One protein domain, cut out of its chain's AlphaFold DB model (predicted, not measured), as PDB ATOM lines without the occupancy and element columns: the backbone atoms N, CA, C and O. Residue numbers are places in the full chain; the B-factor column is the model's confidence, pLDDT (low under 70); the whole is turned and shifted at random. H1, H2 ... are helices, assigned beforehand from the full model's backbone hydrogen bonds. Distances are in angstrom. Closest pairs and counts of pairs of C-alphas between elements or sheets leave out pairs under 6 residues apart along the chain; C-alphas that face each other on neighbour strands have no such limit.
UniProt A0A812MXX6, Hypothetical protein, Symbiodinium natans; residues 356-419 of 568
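This is residues 356 to 419 of the 568 residues of the protein "Hypothetical protein" of Symbiodinium natans (UniProt A0A812MXX6). Two helices, H2 and H3, lie side by side and run the same way, while the short H1 sits near the last turns of H3 and a long stretch, residues 361 to 379, runs from H1 back to the other end of the pair. The printed part has 64 residues with three named helices, H1, H2, H3, and no named strand: all helix, compact, radius of gyration of the C-alphas 11.5 A, spans 33 by 22 by 14 A.

H1, residues 356 to 360, begins at C-alpha 356 (133.711, 88.511, 130.123) and is 6.8 A long. H2, residues 380 to 391, is 15.1 A long. H3, residues 402 to 418, is 24.8 A long and ends at C-alpha 418 (128.386, 78.747, 124.090).

H1 and H2 are apart. H1 and H3 only just touch, with 3 pairs of C-alphas within 8 A, H3 with residues 415 to 416 alone; the closest C-alphas, Leu 358 and Lys 416, are 6.5 A apart. H2 touches H3, the latter with residues 405 to 408 alone, at a shallow tilt of 28 degrees, the same way; the closest C-alphas, Leu 386 and Leu 405, are 6.8 A apart. In H2 and H3 every O i to N i+4 pair is within hydrogen-bond range; in H1 0 of 1 is, and 1 of 2 O i to N i+3 pairs.

The C-alphas farthest apart, of Gln 356 and Glu 376, are 33.7 A apart. The printed part has no cut; the link H1 to H2 is long. Mean pLDDT of the printed part is 73.0, with 20 residues under 70, among them 389 to 399.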
ATOM      1  N   GLN A 356     133.777  87.387 129.179       56.06
ATOM      2  CA  GLN A 356     133.711  88.511 130.123       56.06
ATOM      3  C   GLN A 356     132.736  89.604 129.658       56.06
ATOM      4  O   GLN A 356     132.064  90.213 130.483       56.06
ATOM      5  N   TYR A 357     132.610  89.822 128.345       58.34
ATOM      6  CA  TYR A 357     131.623  90.739 127.780       58.34
ATOM      7  C   TYR A 357     130.199  90.201 127.983       58.34
ATOM      8  O   TYR A 357     129.354  90.888 128.558       58.34
ATOM      9  N   LEU A 358     129.955  88.940 127.613       62.00
ATOM     10  CA  LEU A 358     128.657  88.270 127.745       62.00
ATOM     11  C   LEU A 358     128.175  88.181 129.203       62.00
ATOM     12  O   LEU A 358     126.980  88.320 129.461       62.00
ATOM     13  N   GLU A 359     129.089  88.022 130.165       69.19
ATOM     14  CA  GLU A 359     128.796  88.056 131.604       69.19
ATOM     15  C   GLU A 359     128.255  89.426 132.074       69.19
ATOM     16  O   GLU A 359     127.448  89.469 133.004       69.19
ATOM     17  N   THR A 360     128.595  90.540 131.404       70.12
ATOM     18  CA  THR A 360     128.025  91.872 131.719       70.12
ATOM     19  C   THR A 360     126.618  92.100 131.160       70.12
ATOM     20  O   THR A 360     125.872  92.924 131.703       70.12
ATOM     21  N   ILE A 361     126.222  91.378 130.106       72.00
ATOM     22  CA  ILE A 361     124.925  91.573 129.445       72.00
ATOM     23  C   ILE A 361     123.802  91.009 130.326       72.00
ATOM     24  O   ILE A 361     123.786  89.825 130.674       72.00
ATOM     25  N   LYS A 362     122.824  91.853 130.666       76.94
ATOM     26  CA  LYS A 362     121.658  91.480 131.481       76.94
ATOM     27  C   LYS A 362     120.481  91.049 130.602       76.94
ATOM     28  O   LYS A 362     120.267  91.601 129.529       76.94
ATOM     29  N   GLU A 363     119.712  90.075 131.082       83.06
ATOM     30  CA  GLU A 363     118.435  89.682 130.475       83.06
ATOM     31  C   GLU A 363     117.360  90.755 130.695       83.06
ATOM     32  O   GLU A 363     117.341  91.435 131.724       83.06
ATOM     33  N   ILE A 364     116.424  90.867 129.750       85.19
ATOM     34  CA  ILE A 364     115.265  91.762 129.847       85.19
ATOM     35  C   ILE A 364     114.273  91.188 130.867       85.19
ATOM     36  O   ILE A 364     113.851  90.032 130.763       85.19
ATOM     37  N   SER A 365     113.858  91.989 131.850       86.12
ATOM     38  CA  SER A 365     112.964  91.536 132.924       86.12
ATOM     39  C   SER A 365     111.496  91.549 132.480       86.12
ATOM     40  O   SER A 365     110.765  92.499 132.733       86.12
ATOM     41  N   ILE A 366     111.043  90.484 131.807       85.19
ATOM     42  CA  ILE A 366     109.657  90.375 131.309       85.19
ATOM     43  C   ILE A 366     108.708  89.914 132.441       85.19
ATOM     44  O   ILE A 366     108.826  88.756 132.877       85.19
ATOM     45  N   PRO A 367     107.726  90.731 132.888       86.19
ATOM     46  CA  PRO A 367     106.775  90.355 133.940       86.19
ATOM     47  C   PRO A 367     105.837  89.210 133.534       86.19
ATOM     48  O   PRO A 367     105.526  89.021 132.356       86.19
ATOM     49  N   ARG A 368     105.318  88.461 134.520       83.06
ATOM     50  CA  ARG A 368     104.441  87.288 134.297       83.06
ATOM     51  C   ARG A 368     103.172  87.614 133.496       83.06
ATOM     52  O   ARG A 368     102.660  86.745 132.795       83.06
ATOM     53  N   GLU A 369     102.684  88.845 133.594       83.19
ATOM     54  CA  GLU A 369     101.523  89.340 132.851       83.19
ATOM     55  C   GLU A 369     101.876  89.602 131.383       83.19
ATOM     56  O   GLU A 369     101.256  89.009 130.503       83.19
ATOM     57  N   ARG A 370     102.955  90.351 131.106       81.00
ATOM     58  CA  ARG A 370     103.462  90.570 129.736       81.00
ATOM     59  C   ARG A 370     103.776  89.246 129.025       81.00
ATOM     60  O   ARG A 370     103.390  89.082 127.875       81.00
ATOM     61  N   ARG A 371     104.337  88.238 129.715       80.06
ATOM     62  CA  ARG A 371     104.567  86.881 129.148       80.06
ATOM     63  C   ARG A 371     103.297  86.162 128.659       80.06
ATOM     64  O   ARG A 371     103.404  85.211 127.887       80.06
ATOM     65  N   ARG A 372     102.098  86.569 129.097       83.00
ATOM     66  CA  ARG A 372     100.814  86.067 128.562       83.00
ATOM     67  C   ARG A 372     100.378  86.822 127.302       83.00
ATOM     68  O   ARG A 372      99.690  86.253 126.464       83.00
ATOM     69  N   ALA A 373     100.813  88.069 127.149       84.88
ATOM     70  CA  ALA A 373     100.423  89.005 126.102       84.88
ATOM     71  C   ALA A 373     101.443  89.065 124.943       84.88
ATOM     72  O   ALA A 373     101.876  90.132 124.516       84.88
ATOM     73  N   LYS A 374     101.869  87.900 124.436       80.38
ATOM     74  CA  LYS A 374     103.056  87.766 123.562       80.38
ATOM     75  C   LYS A 374     103.026  88.603 122.279       80.38
ATOM     76  O   LYS A 374     104.072  89.066 121.826       80.38
ATOM     77  N   HIS A 375     101.839  88.805 121.713       84.12
ATOM     78  CA  HIS A 375     101.644  89.546 120.466       84.12
ATOM     79  C   HIS A 375     101.362  91.044 120.677       84.12
ATOM     80  O   HIS A 375     101.181  91.766 119.700       84.12
ATOM     81  N   GLU A 376     101.337  91.536 121.922       84.81
ATOM     82  CA  GLU A 376     101.279  92.977 122.176       84.81
ATOM     83  C   GLU A 376     102.594  93.660 121.785       84.81
ATOM     84  O   GLU A 376     103.687  93.097 121.914       84.81
ATOM     85  N   ALA A 377     102.476  94.908 121.331       82.69
ATOM     86  CA  ALA A 377     103.617  95.761 121.040       82.69
ATOM     87  C   ALA A 377     104.440  96.048 122.306       82.69
ATOM     88  O   ALA A 377     103.915  96.118 123.424       82.69
ATOM     89  N   THR A 378     105.738  96.255 122.113       83.00
ATOM     90  CA  THR A 378     106.662  96.680 123.167       83.00
ATOM     91  C   THR A 378     106.438  98.141 123.585       83.00
ATOM     92  O   THR A 378     106.170  99.023 122.755       83.00
ATOM     93  N   THR A 379     106.576  98.421 124.883       84.94
ATOM     94  CA  THR A 379     106.632  99.795 125.421       84.94
ATOM     95  C   THR A 379     107.931 100.491 124.991       84.94
ATOM     96  O   THR A 379     108.881  99.825 124.588       84.94
ATOM     97  N   GLU A 380     108.040 101.822 125.080       74.94
ATOM     98  CA  GLU A 380     109.322 102.485 124.757       74.94
ATOM     99  C   GLU A 380     110.453 102.154 125.747       74.94
ATOM    100  O   GLU A 380     111.622 102.216 125.360       74.94
ATOM    101  N   GLN A 381     110.134 101.721 126.973       79.62
ATOM    102  CA  GLN A 381     111.122 101.141 127.886       79.62
ATOM    103  C   GLN A 381     111.569  99.760 127.393       79.62
ATOM    104  O   GLN A 381     112.760  99.561 127.178       79.62
ATOM    105  N   GLU A 382     110.640  98.840 127.117       82.81
ATOM    106  CA  GLU A 382     110.960  97.504 126.589       82.81
ATOM    107  C   GLU A 382     111.705  97.585 125.246       82.81
ATOM    108  O   GLU A 382     112.617  96.805 125.003       82.81
ATOM    109  N   LYS A 383     111.383  98.562 124.384       78.25
ATOM    110  CA  LYS A 383     112.145  98.855 123.158       78.25
ATOM    111  C   LYS A 383     113.531  99.403 123.448       78.25
ATOM    112  O   LYS A 383     114.407  99.222 122.619       78.25
ATOM    113  N   SER A 384     113.750 100.097 124.560       75.81
ATOM    114  CA  SER A 384     115.069 100.630 124.925       75.81
ATOM    115  C   SER A 384     115.948  99.564 125.576       75.81
ATOM    116  O   SER A 384     117.115  99.447 125.223       75.81
ATOM    117  N   GLU A 385     115.368  98.708 126.415       79.50
ATOM    118  CA  GLU A 385     116.006  97.489 126.925       79.50
ATOM    119  C   GLU A 385     116.311  96.509 125.778       79.50
ATOM    120  O   GLU A 385     117.417  95.975 125.695       79.50
ATOM    121  N   LEU A 386     115.390  96.362 124.816       76.31
ATOM    122  CA  LEU A 386     115.641  95.618 123.583       76.31
ATOM    123  C   LEU A 386     116.672  96.317 122.689       76.31
ATOM    124  O   LEU A 386     117.532  95.625 122.177       76.31
ATOM    125  N   ARG A 387     116.688  97.650 122.532       68.25
ATOM    126  CA  ARG A 387     117.776  98.366 121.819       68.25
ATOM    127  C   ARG A 387     119.136  98.148 122.491       68.25
ATOM    128  O   ARG A 387     120.129  98.109 121.779       68.25
ATOM    129  N   ALA A 388     119.197  97.989 123.814       71.12
ATOM    130  CA  ALA A 388     120.443  97.699 124.525       71.12
ATOM    131  C   ALA A 388     120.907  96.250 124.293       71.12
ATOM    132  O   ALA A 388     122.024  96.035 123.825       71.12
ATOM    133  N   LEU A 389     120.042  95.259 124.540       68.56
ATOM    134  CA  LEU A 389     120.367  93.841 124.328       68.56
ATOM    135  C   LEU A 389     120.591  93.514 122.842       68.56
ATOM    136  O   LEU A 389     121.564  92.862 122.479       68.56
ATOM    137  N   HIS A 390     119.708  93.996 121.972       63.66
ATOM    138  CA  HIS A 390     119.800  93.824 120.525       63.66
ATOM    139  C   HIS A 390     120.914  94.693 119.923       63.66
ATOM    140  O   HIS A 390     121.476  94.311 118.907       63.66
ATOM    141  N   GLY A 391     121.301  95.809 120.551       57.66
ATOM    142  CA  GLY A 391     122.448  96.625 120.130       57.66
ATOM    143  C   GLY A 391     123.784  95.886 120.244       57.66
ATOM    144  O   GLY A 391     124.656  96.080 119.402       57.66
ATOM    145  N   ALA A 392     123.902  94.964 121.203       53.72
ATOM    146  CA  ALA A 392     124.995  93.991 121.276       53.72
ATOM    147  C   ALA A 392     124.855  92.822 120.267       53.72
ATOM    148  O   ALA A 392     125.734  91.968 120.200       53.72
ATOM    149  N   LEU A 393     123.748  92.750 119.509       47.88
ATOM    150  CA  LEU A 393     123.308  91.590 118.712       47.88
ATOM    151  C   LEU A 393     122.630  91.973 117.357       47.88
ATOM    152  O   LEU A 393     121.763  91.246 116.875       47.88
ATOM    153  N   SER A 394     123.024  93.082 116.703       48.34
ATOM    154  CA  SER A 394     122.529  93.584 115.386       48.34
ATOM    155  C   SER A 394     121.245  94.462 115.390       48.34
ATOM    156  O   SER A 394     121.043  95.247 116.310       48.34
ATOM    157  N   TRP A 395     120.412  94.461 114.330       48.94
ATOM    158  CA  TRP A 395     119.514  95.599 114.004       48.94
ATOM    159  C   TRP A 395     118.049  95.251 113.606       48.94
ATOM    160  O   TRP A 395     117.681  95.355 112.437       48.94
ATOM    161  N   GLN A 396     117.162  94.925 114.564       48.88
ATOM    162  CA  GLN A 396     115.690  95.017 114.389       48.88
ATOM    163  C   GLN A 396     114.951  95.365 115.701       48.88
ATOM    164  O   GLN A 396     114.902  94.564 116.625       48.88
ATOM    165  N   VAL A 397     114.311  96.545 115.780       57.53
ATOM    166  CA  VAL A 397     113.493  96.954 116.954       57.53
ATOM    167  C   VAL A 397     112.163  97.698 116.658       57.53
ATOM    168  O   VAL A 397     111.238  97.525 117.459       57.53
ATOM    169  N   PRO A 398     111.973  98.483 115.567       53.28
ATOM    170  CA  PRO A 398     110.771  99.325 115.387       53.28
ATOM    171  C   PRO A 398     109.404  98.623 115.473       53.28
ATOM    172  O   PRO A 398     108.423  99.255 115.859       53.28
ATOM    173  N   HIS A 399     109.340  97.329 115.147       63.34
ATOM    174  CA  HIS A 399     108.110  96.523 115.122       63.34
ATOM    175  C   HIS A 399     108.152  95.337 116.105       63.34
ATOM    176  O   HIS A 399     107.555  94.292 115.862       63.34
ATOM    177  N   SER A 400     108.881  95.492 117.213       73.81
ATOM    178  CA  SER A 400     109.013  94.458 118.245       73.81
ATOM    179  C   SER A 400     107.725  94.227 119.056       73.81
ATOM    180  O   SER A 400     106.918  95.129 119.293       73.81
ATOM    181  N   THR A 401     107.563  92.987 119.517       81.81
ATOM    182  CA  THR A 401     106.489  92.517 120.413       81.81
ATOM    183  C   THR A 401     107.092  91.851 121.650       81.81
ATOM    184  O   THR A 401     108.294  91.578 121.679       81.81
ATOM    185  N   VAL A 402     106.282  91.537 122.665       80.62
ATOM    186  CA  VAL A 402     106.771  90.822 123.863       80.62
ATOM    187  C   VAL A 402     107.391  89.457 123.512       80.62
ATOM    188  O   VAL A 402     108.347  89.023 124.154       80.62
ATOM    189  N   GLU A 403     106.923  88.801 122.448       80.06
ATOM    190  CA  GLU A 403     107.546  87.583 121.919       80.06
ATOM    191  C   GLU A 403     109.007  87.792 121.487       80.06
ATOM    192  O   GLU A 403     109.851  86.942 121.771       80.06
ATOM    193  N   HIS A 404     109.341  88.941 120.888       78.00
ATOM    194  CA  HIS A 404     110.720  89.271 120.516       78.00
ATOM    195  C   HIS A 404     111.618  89.467 121.751       78.00
ATOM    196  O   HIS A 404     112.797  89.126 121.703       78.00
ATOM    197  N   LEU A 405     111.068  89.932 122.883       78.50
ATOM    198  CA  LEU A 405     111.798  89.984 124.161       78.50
ATOM    199  C   LEU A 405     112.109  88.568 124.676       78.50
ATOM    200  O   LEU A 405     113.230  88.293 125.104       78.50
ATOM    201  N   GLU A 406     111.143  87.640 124.603       79.31
ATOM    202  CA  GLU A 406     111.389  86.234 124.956       79.31
ATOM    203  C   GLU A 406     112.422  85.577 124.029       79.31
ATOM    204  O   GLU A 406     113.216  84.758 124.489       79.31
ATOM    205  N   GLN A 407     112.403  85.899 122.733       75.81
ATOM    206  CA  GLN A 407     113.378  85.399 121.762       75.81
ATOM    207  C   GLN A 407     114.783  85.965 122.032       75.81
ATOM    208  O   GLN A 407     115.738  85.194 122.054       75.81
ATOM    209  N   ALA A 408     114.912  87.264 122.329       75.62
ATOM    210  CA  ALA A 408     116.193  87.895 122.653       75.62
ATOM    211  C   ALA A 408     116.820  87.323 123.939       75.62
ATOM    212  O   ALA A 408     118.009  87.011 123.954       75.62
ATOM    213  N   ASN A 409     116.022  87.090 124.989       80.62
ATOM    214  CA  ASN A 409     116.510  86.428 126.205       80.62
ATOM    215  C   ASN A 409     116.919  84.963 125.958       80.62
ATOM    216  O   ASN A 409     117.928  84.519 126.500       80.62
ATOM    217  N   LYS A 410     116.184  84.205 125.126       77.94
ATOM    218  CA  LYS A 410     116.583  82.837 124.727       77.94
ATOM    219  C   LYS A 410     117.895  82.835 123.942       77.94
ATOM    220  O   LYS A 410     118.745  81.995 124.208       77.94
ATOM    221  N   LEU A 411     118.070  83.783 123.020       72.81
ATOM    222  CA  LEU A 411     119.305  83.945 122.255       72.81
ATOM    223  C   LEU A 411     120.486  84.283 123.176       72.81
ATOM    224  O   LEU A 411     121.516  83.621 123.099       72.81
ATOM    225  N   LEU A 412     120.317  85.236 124.102       73.00
ATOM    226  CA  LEU A 412     121.335  85.557 125.108       73.00
ATOM    227  C   LEU A 412     121.674  84.346 125.988       73.00
ATOM    228  O   LEU A 412     122.845  84.126 126.289       73.00
ATOM    229  N   TYR A 413     120.676  83.551 126.386       77.12
ATOM    230  CA  TYR A 413     120.896  82.321 127.147       77.12
ATOM    231  C   TYR A 413     121.745  81.315 126.357       77.12
ATOM    232  O   TYR A 413     122.743  80.840 126.890       77.12
ATOM    233  N   THR A 414     121.409  81.031 125.091       69.25
ATOM    234  CA  THR A 414     122.203  80.133 124.231       69.25
ATOM    235  C   THR A 414     123.634  80.642 124.060       69.25
ATOM    236  O   THR A 414     124.577  79.905 124.336       69.25
ATOM    237  N   ILE A 415     123.811  81.924 123.721       65.12
ATOM    238  CA  ILE A 415     125.139  82.541 123.564       65.12
ATOM    239  C   ILE A 415     125.947  82.464 124.873       65.12
ATOM    240  O   ILE A 415     127.155  82.249 124.836       65.12
ATOM    241  N   LYS A 416     125.303  82.561 126.046       71.81
ATOM    242  CA  LYS A 416     125.962  82.364 127.351       71.81
ATOM    243  C   LYS A 416     126.348  80.912 127.651       71.81
ATOM    244  O   LYS A 416     127.310  80.715 128.384       71.81
ATOM    245  N   GLN A 417     125.646  79.913 127.108       71.56
ATOM    246  CA  GLN A 417     126.081  78.508 127.187       71.56
ATOM    247  C   GLN A 417     127.275  78.239 126.254       71.56
ATOM    248  O   GLN A 417     128.162  77.463 126.593       71.56
ATOM    249  N   GLU A 418     127.324  78.904 125.097       62.00
ATOM    250  CA  GLU A 418     128.386  78.747 124.090       62.00
ATOM    251  C   GLU A 418     129.604  79.668 124.328       62.00
ATOM    252  O   GLU A 418     130.639  79.520 123.677       62.00
ATOM    253  N   ALA A 419     129.532  80.565 125.320       61.72
ATOM    254  CA  ALA A 419     130.565  81.544 125.683       61.72
ATOM    255  C   ALA A 419     131.936  80.949 126.072       61.72
ATOM    256  O   ALA A 419     132.923  81.683 126.168       61.72
TER     257      ALA A 419